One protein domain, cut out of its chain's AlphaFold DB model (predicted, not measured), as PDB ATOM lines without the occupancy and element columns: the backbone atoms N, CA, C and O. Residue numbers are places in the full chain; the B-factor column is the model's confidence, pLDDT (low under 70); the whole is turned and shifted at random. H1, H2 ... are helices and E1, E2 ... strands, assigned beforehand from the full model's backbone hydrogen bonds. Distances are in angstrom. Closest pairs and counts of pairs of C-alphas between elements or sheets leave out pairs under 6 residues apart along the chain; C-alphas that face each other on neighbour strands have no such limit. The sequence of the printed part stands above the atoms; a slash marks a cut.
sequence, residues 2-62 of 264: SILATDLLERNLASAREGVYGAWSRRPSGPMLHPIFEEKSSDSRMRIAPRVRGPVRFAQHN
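AT A GLANCE: This is residues 2 to 62 of the 264 residues of the protein "CheR-type methyltransferase domain-containing protein" of Deltaproteobacteria bacterium (UniProt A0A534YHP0). Two small two-stranded sheets lie at opposite ends of an open frame, E1 beside E4 at one end and the hairpin E2 and E3 at the other, with H1 and the short H2 on two separate sides of the space between them. From the E2 and E3 end a long loop swings outward, and its residues 27 to 34 stick out free. The printed part has 61 residues with two named helices and four named strands, in the order E1, H1, E2, E3, H2, E4; E1 and E4 are parallel, E2 and E3 antiparallel. The class is mixed, helices and strands, with under half of the residues, 13 in helices and 16 in strands, in named elements. The whole is only just compact, close to loose, with a radius of gyration of the C-alphas of 12.5 A and spans of 34 by 23 by 22 A.

HOW THE PARTS SIT: E1, residues 3 to 7, is the parallel neighbour of E4, residues 56 to 60, their directions 28 degrees apart. N 5 and O 57, 2.8 A apart, and N 59 and O 5, 3.1 A apart, are within hydrogen-bond range. H1, residues 10 to 18, follows E1 after a tight link; the closest C-alphas of H1 and E4 are those of Glu 10 and Gln 60, 6.2 A apart. E2, residues 37 to 39, and E3, residues 46 to 48, form an antiparallel hairpin at 146 degrees, with N 38 and O 47 within hydrogen-bond range at 2.8 A. Residues 20 to 21 pair antiparallel with residues 46 to 47 of E3. H2, residues 50 to 53, is apart from H1, but only just, the closest C-alphas being 8.0 A apart. E1 is apart from E2 and from E3. In H1 every O i to N i+4 pair is within hydrogen-bond range; H2 is too short for such a pair, and its one O i to N i+3 pair is within range.

IN THESE COORDINATES: E1 begins at C-alpha 3 (25.035, -27.002, -68.406) and is 13.4 A long from first to last C-alpha. H1 is 12.2 A long, E2 6.4 A, E3 6.8 A and H2 5.0 A. E2 begins at C-alpha 37 (32.466, -43.620, -69.966). E4, 13.4 A long, ends at C-alpha 60 (18.895, -25.957, -80.846).

THE WHOLE: The two C-alphas farthest apart, those of Ser 42 and Asn 62, are 37.4 A apart. The printed part has no cut. The link from H1 to E2, 18 residues, is long. The mean pLDDT of the printed part is 78.5, and residues 23 to 24, 26 to 35 and 39 to 44 are under 70.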
ATOM      1  N   SER A   2      24.577 -26.678 -63.662       88.88
ATOM      2  CA  SER A   2      23.686 -26.884 -64.813       88.88
ATOM      3  C   SER A   2      24.435 -26.467 -66.071       88.88
ATOM      4  O   SER A   2      25.097 -25.435 -66.057       88.88
ATOM      5  N   ILE A   3      24.343 -27.255 -67.139       93.88
ATOM      6  CA  ILE A   3      25.035 -27.002 -68.406       93.88
ATOM      7  C   ILE A   3      23.985 -26.894 -69.508       93.88
ATOM      8  O   ILE A   3      23.158 -27.791 -69.665       93.88
ATOM      9  N   LEU A   4      24.029 -25.811 -70.282       95.12
ATOM     10  CA  LEU A   4      23.303 -25.697 -71.542       95.12
ATOM     11  C   LEU A   4      24.288 -25.948 -72.687       95.12
ATOM     12  O   LEU A   4      25.265 -25.219 -72.829       95.12
ATOM     13  N   ALA A   5      24.030 -26.976 -73.488       95.38
ATOM     14  CA  ALA A   5      24.784 -27.289 -74.692       95.38
ATOM     15  C   ALA A   5      23.915 -27.005 -75.919       95.38
ATOM     16  O   ALA A   5      22.790 -27.504 -76.020       95.38
ATOM     17  N   THR A   6      24.428 -26.208 -76.852       95.38
ATOM     18  CA  THR A   6      23.677 -25.803 -78.042       95.38
ATOM     19  C   THR A   6      24.425 -26.071 -79.331       95.38
ATOM     20  O   THR A   6      25.647 -25.971 -79.375       95.38
ATOM     21  N   ASP A   7      23.673 -26.344 -80.391       92.50
ATOM     22  CA  ASP A   7      24.166 -26.484 -81.759       92.50
ATOM     23  C   ASP A   7      23.085 -25.953 -82.713       92.50
ATOM     24  O   ASP A   7      21.900 -25.899 -82.365       92.50
ATOM     25  N   LEU A   8      23.486 -25.569 -83.921       85.31
ATOM     26  CA  LEU A   8      22.566 -25.180 -84.983       85.31
ATOM     27  C   LEU A   8      21.804 -26.394 -85.536       85.31
ATOM     28  O   LEU A   8      20.680 -26.254 -86.016       85.31
ATOM     29  N   LEU A   9      22.417 -27.580 -85.503       82.25
ATOM     30  CA  LEU A   9      21.936 -28.778 -86.178       82.25
ATOM     31  C   LEU A   9      21.408 -29.810 -85.178       82.25
ATOM     32  O   LEU A   9      22.163 -30.440 -84.439       82.25
ATOM     33  N   GLU A  10      20.104 -30.078 -85.240       89.69
ATOM     34  CA  GLU A  10      19.436 -31.029 -84.340       89.69
ATOM     35  C   GLU A  10      20.019 -32.451 -84.418       89.69
ATOM     36  O   GLU A  10      20.072 -33.159 -83.417       89.69
ATOM     37  N   ARG A  11      20.559 -32.864 -85.574       88.25
ATOM     38  CA  ARG A  11      21.241 -34.165 -85.709       88.25
ATOM     39  C   ARG A  11      22.466 -34.299 -84.789       88.25
ATOM     40  O   ARG A  11      22.711 -35.380 -84.256       88.25
ATOM     41  N   ASN A  12      23.214 -33.210 -84.581       88.88
ATOM     42  CA  ASN A  12      24.380 -33.199 -83.696       88.88
ATOM     43  C   ASN A  12      23.918 -33.302 -82.240       88.88
ATOM     44  O   ASN A  12      24.470 -34.081 -81.463       88.88
ATOM     45  N   LEU A  13      22.844 -32.583 -81.896       91.62
ATOM     46  CA  LEU A  13      22.217 -32.639 -80.575       91.62
ATOM     47  C   LEU A  13      21.639 -34.021 -80.277       91.62
ATOM     48  O   LEU A  13      21.808 -34.515 -79.167       91.62
ATOM     49  N   ALA A  14      21.008 -34.682 -81.248       90.00
ATOM     50  CA  ALA A  14      20.511 -36.046 -81.097       90.00
ATOM     51  C   ALA A  14      21.647 -37.026 -80.760       90.00
ATOM     52  O   ALA A  14      21.541 -37.777 -79.792       90.00
ATOM     53  N   SER A  15      22.768 -36.949 -81.486       89.00
ATOM     54  CA  SER A  15      23.974 -37.739 -81.200       89.00
ATOM     55  C   SER A  15      24.550 -37.432 -79.808       89.00
ATOM     56  O   SER A  15      24.848 -38.341 -79.031       89.00
ATOM     57  N   ALA A  16      24.621 -36.152 -79.430       91.31
ATOM     58  CA  ALA A  16      25.103 -35.734 -78.113       91.31
ATOM     59  C   ALA A  16      24.185 -36.188 -76.962       91.31
ATOM     60  O   ALA A  16      24.668 -36.629 -75.918       91.31
ATOM     61  N   ARG A  17      22.859 -36.163 -77.169       91.81
ATOM     62  CA  ARG A  17      21.867 -36.725 -76.238       91.81
ATOM     63  C   ARG A  17      21.986 -38.241 -76.142       91.81
ATOM     64  O   ARG A  17      21.801 -38.785 -75.055       91.81
ATOM     65  N   GLU A  18      22.291 -38.945 -77.229       91.06
ATOM     66  CA  GLU A  18      22.568 -40.383 -77.161       91.06
ATOM     67  C   GLU A  18      23.833 -40.643 -76.335       91.06
ATOM     68  O   GLU A  18      23.848 -41.552 -75.500       91.06
ATOM     69  N   GLY A  19      24.849 -39.792 -76.505       88.88
ATOM     70  CA  GLY A  19      26.096 -39.812 -75.751       88.88
ATOM     71  C   GLY A  19      26.909 -41.080 -75.998       88.88
ATOM     72  O   GLY A  19      27.582 -41.540 -75.078       88.88
ATOM     73  N   VAL A  20      26.792 -41.680 -77.188       86.56
ATOM     74  CA  VAL A  20      27.490 -42.915 -77.572       86.56
ATOM     75  C   VAL A  20      28.541 -42.603 -78.628       86.56
ATOM     76  O   VAL A  20      28.219 -42.250 -79.760       86.56
ATOM     77  N   TYR A  21      29.801 -42.834 -78.286       83.44
ATOM     78  CA  TYR A  21      30.956 -42.431 -79.074       83.44
ATOM     79  C   TYR A  21      31.880 -43.612 -79.378       83.44
ATOM     80  O   TYR A  21      31.934 -44.591 -78.635       83.44
ATOM     81  N   GLY A  22      32.600 -43.535 -80.496       77.94
ATOM     82  CA  GLY A  22      33.620 -44.522 -80.858       77.94
ATOM     83  C   GLY A  22      34.980 -44.215 -80.227       77.94
ATOM     84  O   GLY A  22      35.183 -43.156 -79.633       77.94
ATOM     85  N   ALA A  23      35.944 -45.118 -80.423       69.62
ATOM     86  CA  ALA A  23      37.308 -44.995 -79.895       69.62
ATOM     87  C   ALA A  23      37.998 -43.660 -80.241       69.62
ATOM     88  O   ALA A  23      38.737 -43.113 -79.431       69.62
ATOM     89  N   TRP A  24      37.697 -43.101 -81.414       66.75
ATOM     90  CA  TRP A  24      38.212 -41.817 -81.896       66.75
ATOM     91  C   TRP A  24      37.864 -40.607 -81.026       66.75
ATOM     92  O   TRP A  24      38.605 -39.626 -81.010       66.75
ATOM     93  N   SER A  25      36.755 -40.667 -80.290       71.88
ATOM     94  CA  SER A  25      36.362 -39.603 -79.368       71.88
ATOM     95  C   SER A  25      37.184 -39.618 -78.074       71.88
ATOM     96  O   SER A  25      37.136 -38.651 -77.317       71.88
ATOM     97  N   ARG A  26      37.973 -40.677 -77.826       64.00
ATOM     98  CA  ARG A  26      38.944 -40.753 -76.731       64.00
ATOM     99  C   ARG A  26      40.345 -40.497 -77.278       64.00
ATOM    100  O   ARG A  26      41.000 -41.404 -77.785       64.00
ATOM    101  N   ARG A  27      40.821 -39.261 -77.140       61.22
ATOM    102  CA  ARG A  27      42.224 -38.939 -77.430       61.22
ATOM    103  C   ARG A  27      43.096 -39.387 -76.251       61.22
ATOM    104  O   ARG A  27      42.750 -39.050 -75.122       61.22
ATOM    105  N   PRO A  28      44.216 -40.094 -76.480       48.84
ATOM    106  CA  PRO A  28      45.174 -40.437 -75.423       48.84
ATOM    107  C   PRO A  28      45.746 -39.212 -74.698       48.84
ATOM    108  O   PRO A  28      46.086 -39.305 -73.528       48.84
ATOM    109  N   SER A  29      45.814 -38.071 -75.391       48.34
ATOM    110  CA  SER A  29      46.237 -36.771 -74.856       48.34
ATOM    111  C   SER A  29      45.145 -36.017 -74.092       48.34
ATOM    112  O   SER A  29      45.415 -34.976 -73.499       48.34
ATOM    113  N   GLY A  30      43.898 -36.498 -74.122       51.06
ATOM    114  CA  GLY A  30      42.859 -35.959 -73.254       51.06
ATOM    115  C   GLY A  30      43.150 -36.359 -71.806       51.06
ATOM    116  O   GLY A  30      43.662 -37.460 -71.591       51.06
ATOM    117  N   PRO A  31      42.821 -35.523 -70.802       47.12
ATOM    118  CA  PRO A  31      42.919 -35.944 -69.409       47.12
ATOM    119  C   PRO A  31      42.220 -37.296 -69.249       47.12
ATOM    120  O   PRO A  31      41.172 -37.516 -69.861       47.12
ATOM    121  N   MET A  32      42.792 -38.224 -68.476       51.88
ATOM    122  CA  MET A  32      42.128 -39.496 -68.192       51.88
ATOM    123  C   MET A  32      40.824 -39.201 -67.444       51.88
ATOM    124  O   MET A  32      40.810 -39.072 -66.223       51.88
ATOM    125  N   LEU A  33      39.718 -39.063 -68.181       55.59
ATOM    126  CA  LEU A  33      38.384 -38.817 -67.638       55.59
ATOM    127  C   LEU A  33      37.834 -40.134 -67.064       55.59
ATOM    128  O   LEU A  33      36.848 -40.698 -67.539       55.59
ATOM    129  N   HIS A  34      38.529 -40.679 -66.068       52.25
ATOM    130  CA  HIS A  34      38.145 -41.900 -65.378       52.25
ATOM    131  C   HIS A  34      37.008 -41.601 -64.380       52.25
ATOM    132  O   HIS A  34      37.147 -40.685 -63.570       52.25
ATOM    133  N   PRO A  35      35.905 -42.373 -64.347       55.22
ATOM    134  CA  PRO A  35      35.318 -43.189 -65.405       55.22
ATOM    135  C   PRO A  35      34.022 -42.534 -65.910       55.22
ATOM    136  O   PRO A  35      32.932 -42.937 -65.512       55.22
ATOM    137  N   ILE A  36      34.088 -41.500 -66.753       70.00
ATOM    138  CA  ILE A  36      32.862 -40.880 -67.302       70.00
ATOM    139  C   ILE A  36      32.251 -41.674 -68.460       70.00
ATOM    140  O   ILE A  36      31.202 -41.285 -68.963       70.00
ATOM    141  N   PHE A  37      32.909 -42.748 -68.891       72.94
ATOM    142  CA  PHE A  37      32.466 -43.620 -69.966       72.94
ATOM    143  C   PHE A  37      32.146 -45.007 -69.410       72.94
ATOM    144  O   PHE A  37      32.921 -45.571 -68.643       72.94
ATOM    145  N   GLU A  38      31.007 -45.539 -69.823       75.69
ATOM    146  CA  GLU A  38      30.577 -46.916 -69.631       75.69
ATOM    147  C   GLU A  38      30.759 -47.635 -70.972       75.69
ATOM    148  O   GLU A  38      30.330 -47.137 -72.019       75.69
ATOM    149  N   GLU A  39      31.438 -48.779 -70.978       67.94
ATOM    150  CA  GLU A  39      31.574 -49.578 -72.195       67.94
ATOM    151  C   GLU A  39      30.205 -50.132 -72.596       67.94
ATOM    152  O   GLU A  39      29.492 -50.727 -71.786       67.94
ATOM    153  N   LYS A  40      29.821 -49.922 -73.859       60.66
ATOM    154  CA  LYS A  40      28.690 -50.633 -74.448       60.66
ATOM    155  C   LYS A  40      29.274 -51.896 -75.085       60.66
ATOM    156  O   LYS A  40      30.277 -51.815 -75.787       60.66
ATOM    157  N   SER A  41      28.678 -53.045 -74.788       54.06
ATOM    158  CA  SER A  41      29.115 -54.378 -75.223       54.06
ATOM    159  C   SER A  41      29.573 -54.474 -76.693       54.06
ATOM    160  O   SER A  41      29.053 -53.758 -77.548       54.06
ATOM    161  N   SER A  42      30.510 -55.406 -76.936       55.22
ATOM    162  CA  SER A  42      31.068 -55.955 -78.199       55.22
ATOM    163  C   SER A  42      31.643 -55.011 -79.267       55.22
ATOM    164  O   SER A  42      32.623 -55.377 -79.907       55.22
ATOM    165  N   ASP A  43      31.127 -53.793 -79.446       58.91
ATOM    166  CA  ASP A  43      31.360 -53.020 -80.683       58.91
ATOM    167  C   ASP A  43      32.388 -51.882 -80.533       58.91
ATOM    168  O   ASP A  43      32.438 -50.959 -81.349       58.91
ATOM    169  N   SER A  44      33.207 -51.894 -79.472       68.06
ATOM    170  CA  SER A  44      34.195 -50.834 -79.166       68.06
ATOM    171  C   SER A  44      33.601 -49.415 -79.042       68.06
ATOM    172  O   SER A  44      34.322 -48.412 -79.119       68.06
ATOM    173  N   ARG A  45      32.277 -49.306 -78.866       73.75
ATOM    174  CA  ARG A  45      31.561 -48.048 -78.629       73.75
ATOM    175  C   ARG A  45      31.368 -47.848 -77.132       73.75
ATOM    176  O   ARG A  45      31.044 -48.770 -76.394       73.75
ATOM    177  N   MET A  46      31.519 -46.613 -76.688       79.25
ATOM    178  CA  MET A  46      31.382 -46.229 -75.288       79.25
ATOM    179  C   MET A  46      30.219 -45.266 -75.135       79.25
ATOM    180  O   MET A  46      29.919 -44.489 -76.041       79.25
ATOM    181  N   ARG A  47      29.580 -45.279 -73.975       85.75
ATOM    182  CA  ARG A  47      28.509 -44.356 -73.619       85.75
ATOM    183  C   ARG A  47      28.966 -43.450 -72.486       85.75
ATOM    184  O   ARG A  47      29.583 -43.921 -71.544       85.75
ATOM    185  N   ILE A  48      28.640 -42.163 -72.534       85.69
ATOM    186  CA  ILE A  48      28.851 -41.271 -71.391       85.69
ATOM    187  C   ILE A  48      27.934 -41.705 -70.241       85.69
ATOM    188  O   ILE A  48      26.719 -41.837 -70.426       85.69
ATOM    189  N   ALA A  49      28.516 -41.860 -69.056       85.62
ATOM    190  CA  ALA A  49      27.840 -42.237 -67.830       85.62
ATOM    191  C   ALA A  49      26.668 -41.281 -67.526       85.62
ATOM    192  O   ALA A  49      26.827 -40.054 -67.624       85.62
ATOM    193  N   PRO A  50      25.503 -41.792 -67.089       85.88
ATOM    194  CA  PRO A  50      24.316 -40.975 -66.832       85.88
ATOM    195  C   PRO A  50      24.566 -39.788 -65.898       85.88
ATOM    196  O   PRO A  50      24.037 -38.705 -66.130       85.88
ATOM    197  N   ARG A  51      25.436 -39.951 -64.891       85.25
ATOM    198  CA  ARG A  51      25.784 -38.889 -63.930       85.25
ATOM    199  C   ARG A  51      26.446 -37.656 -64.556       85.25
ATOM    200  O   ARG A  51      26.302 -36.565 -64.023       85.25
ATOM    201  N   VAL A  52      27.136 -37.813 -65.689       85.06
ATOM    202  CA  VAL A  52      27.739 -36.690 -66.433       85.06
ATOM    203  C   VAL A  52      26.724 -36.036 -67.364       85.06
ATOM    204  O   VAL A  52      26.770 -34.832 -67.584       85.06
ATOM    205  N   ARG A  53      25.767 -36.813 -67.871       86.69
ATOM    206  CA  ARG A  53      24.697 -36.317 -68.745       86.69
ATOM    207  C   ARG A  53      23.579 -35.610 -67.989       86.69
ATOM    208  O   ARG A  53      22.992 -34.687 -68.531       86.69
ATOM    209  N   GLY A  54      23.283 -36.049 -66.766       86.81
ATOM    210  CA  GLY A  54      22.206 -35.521 -65.926       86.81
ATOM    211  C   GLY A  54      22.141 -33.989 -65.837       86.81
ATOM    212  O   GLY A  54      21.050 -33.445 -65.998       86.81
ATOM    213  N   PRO A  55      23.260 -33.268 -65.628       90.06
ATOM    214  CA  PRO A  55      23.245 -31.804 -65.562       90.06
ATOM    215  C   PRO A  55      23.195 -31.095 -66.928       90.06
ATOM    216  O   PRO A  55      23.132 -29.865 -66.945       90.06
ATOM    217  N   VAL A  56      23.253 -31.813 -68.058       93.44
ATOM    218  CA  VAL A  56      23.346 -31.226 -69.405       93.44
ATOM    219  C   VAL A  56      21.975 -31.172 -70.074       93.44
ATOM    220  O   VAL A  56      21.328 -32.194 -70.299       93.44
ATOM    221  N   ARG A  57      21.550 -29.969 -70.460       94.69
ATOM    222  CA  ARG A  57      20.386 -29.734 -71.322       94.69
ATOM    223  C   ARG A  57      20.858 -29.366 -72.720       94.69
ATOM    224  O   ARG A  57      21.741 -28.530 -72.871       94.69
ATOM    225  N   PHE A  58      20.244 -29.977 -73.728       94.62
ATOM    226  CA  PHE A  58      20.571 -29.756 -75.134       94.62
ATOM    227  C   PHE A  58      19.454 -28.986 -75.831       94.62
ATOM    228  O   PHE A  58      18.311 -29.454 -75.825       94.62
ATOM    229  N   ALA A  59      19.787 -27.864 -76.462       94.25
ATOM    230  CA  ALA A  59      18.834 -27.036 -77.196       94.25
ATOM    231  C   ALA A  59      19.394 -26.606 -78.555       94.25
ATOM    232  O   ALA A  59      20.583 -26.320 -78.683       94.25
ATOM    233  N   GLN A  60      18.529 -26.546 -79.564       94.25
ATOM    234  CA  GLN A  60      18.895 -25.957 -80.846       94.25
ATOM    235  C   GLN A  60      18.986 -24.438 -80.689       94.25
ATOM    236  O   GLN A  60      18.078 -23.822 -80.134       94.25
ATOM    237  N   HIS A  61      20.086 -23.840 -81.139       92.31
ATOM    238  CA  HIS A  61      20.270 -22.394 -81.071       92.31
ATOM    239  C   HIS A  61      21.251 -21.916 -82.140       92.31
ATOM    240  O   HIS A  61      22.308 -22.513 -82.356       92.31
ATOM    241  N   ASN A  62      20.903 -20.810 -82.790       90.38
ATOM    242  CA  ASN A  62      21.766 -20.107 -83.721       90.38
ATOM    243  C   ASN A  62      22.482 -18.963 -82.994       90.38
ATOM    244  O   ASN A  62      21.832 -18.054 -82.496       90.38
TER     245      ASN A  62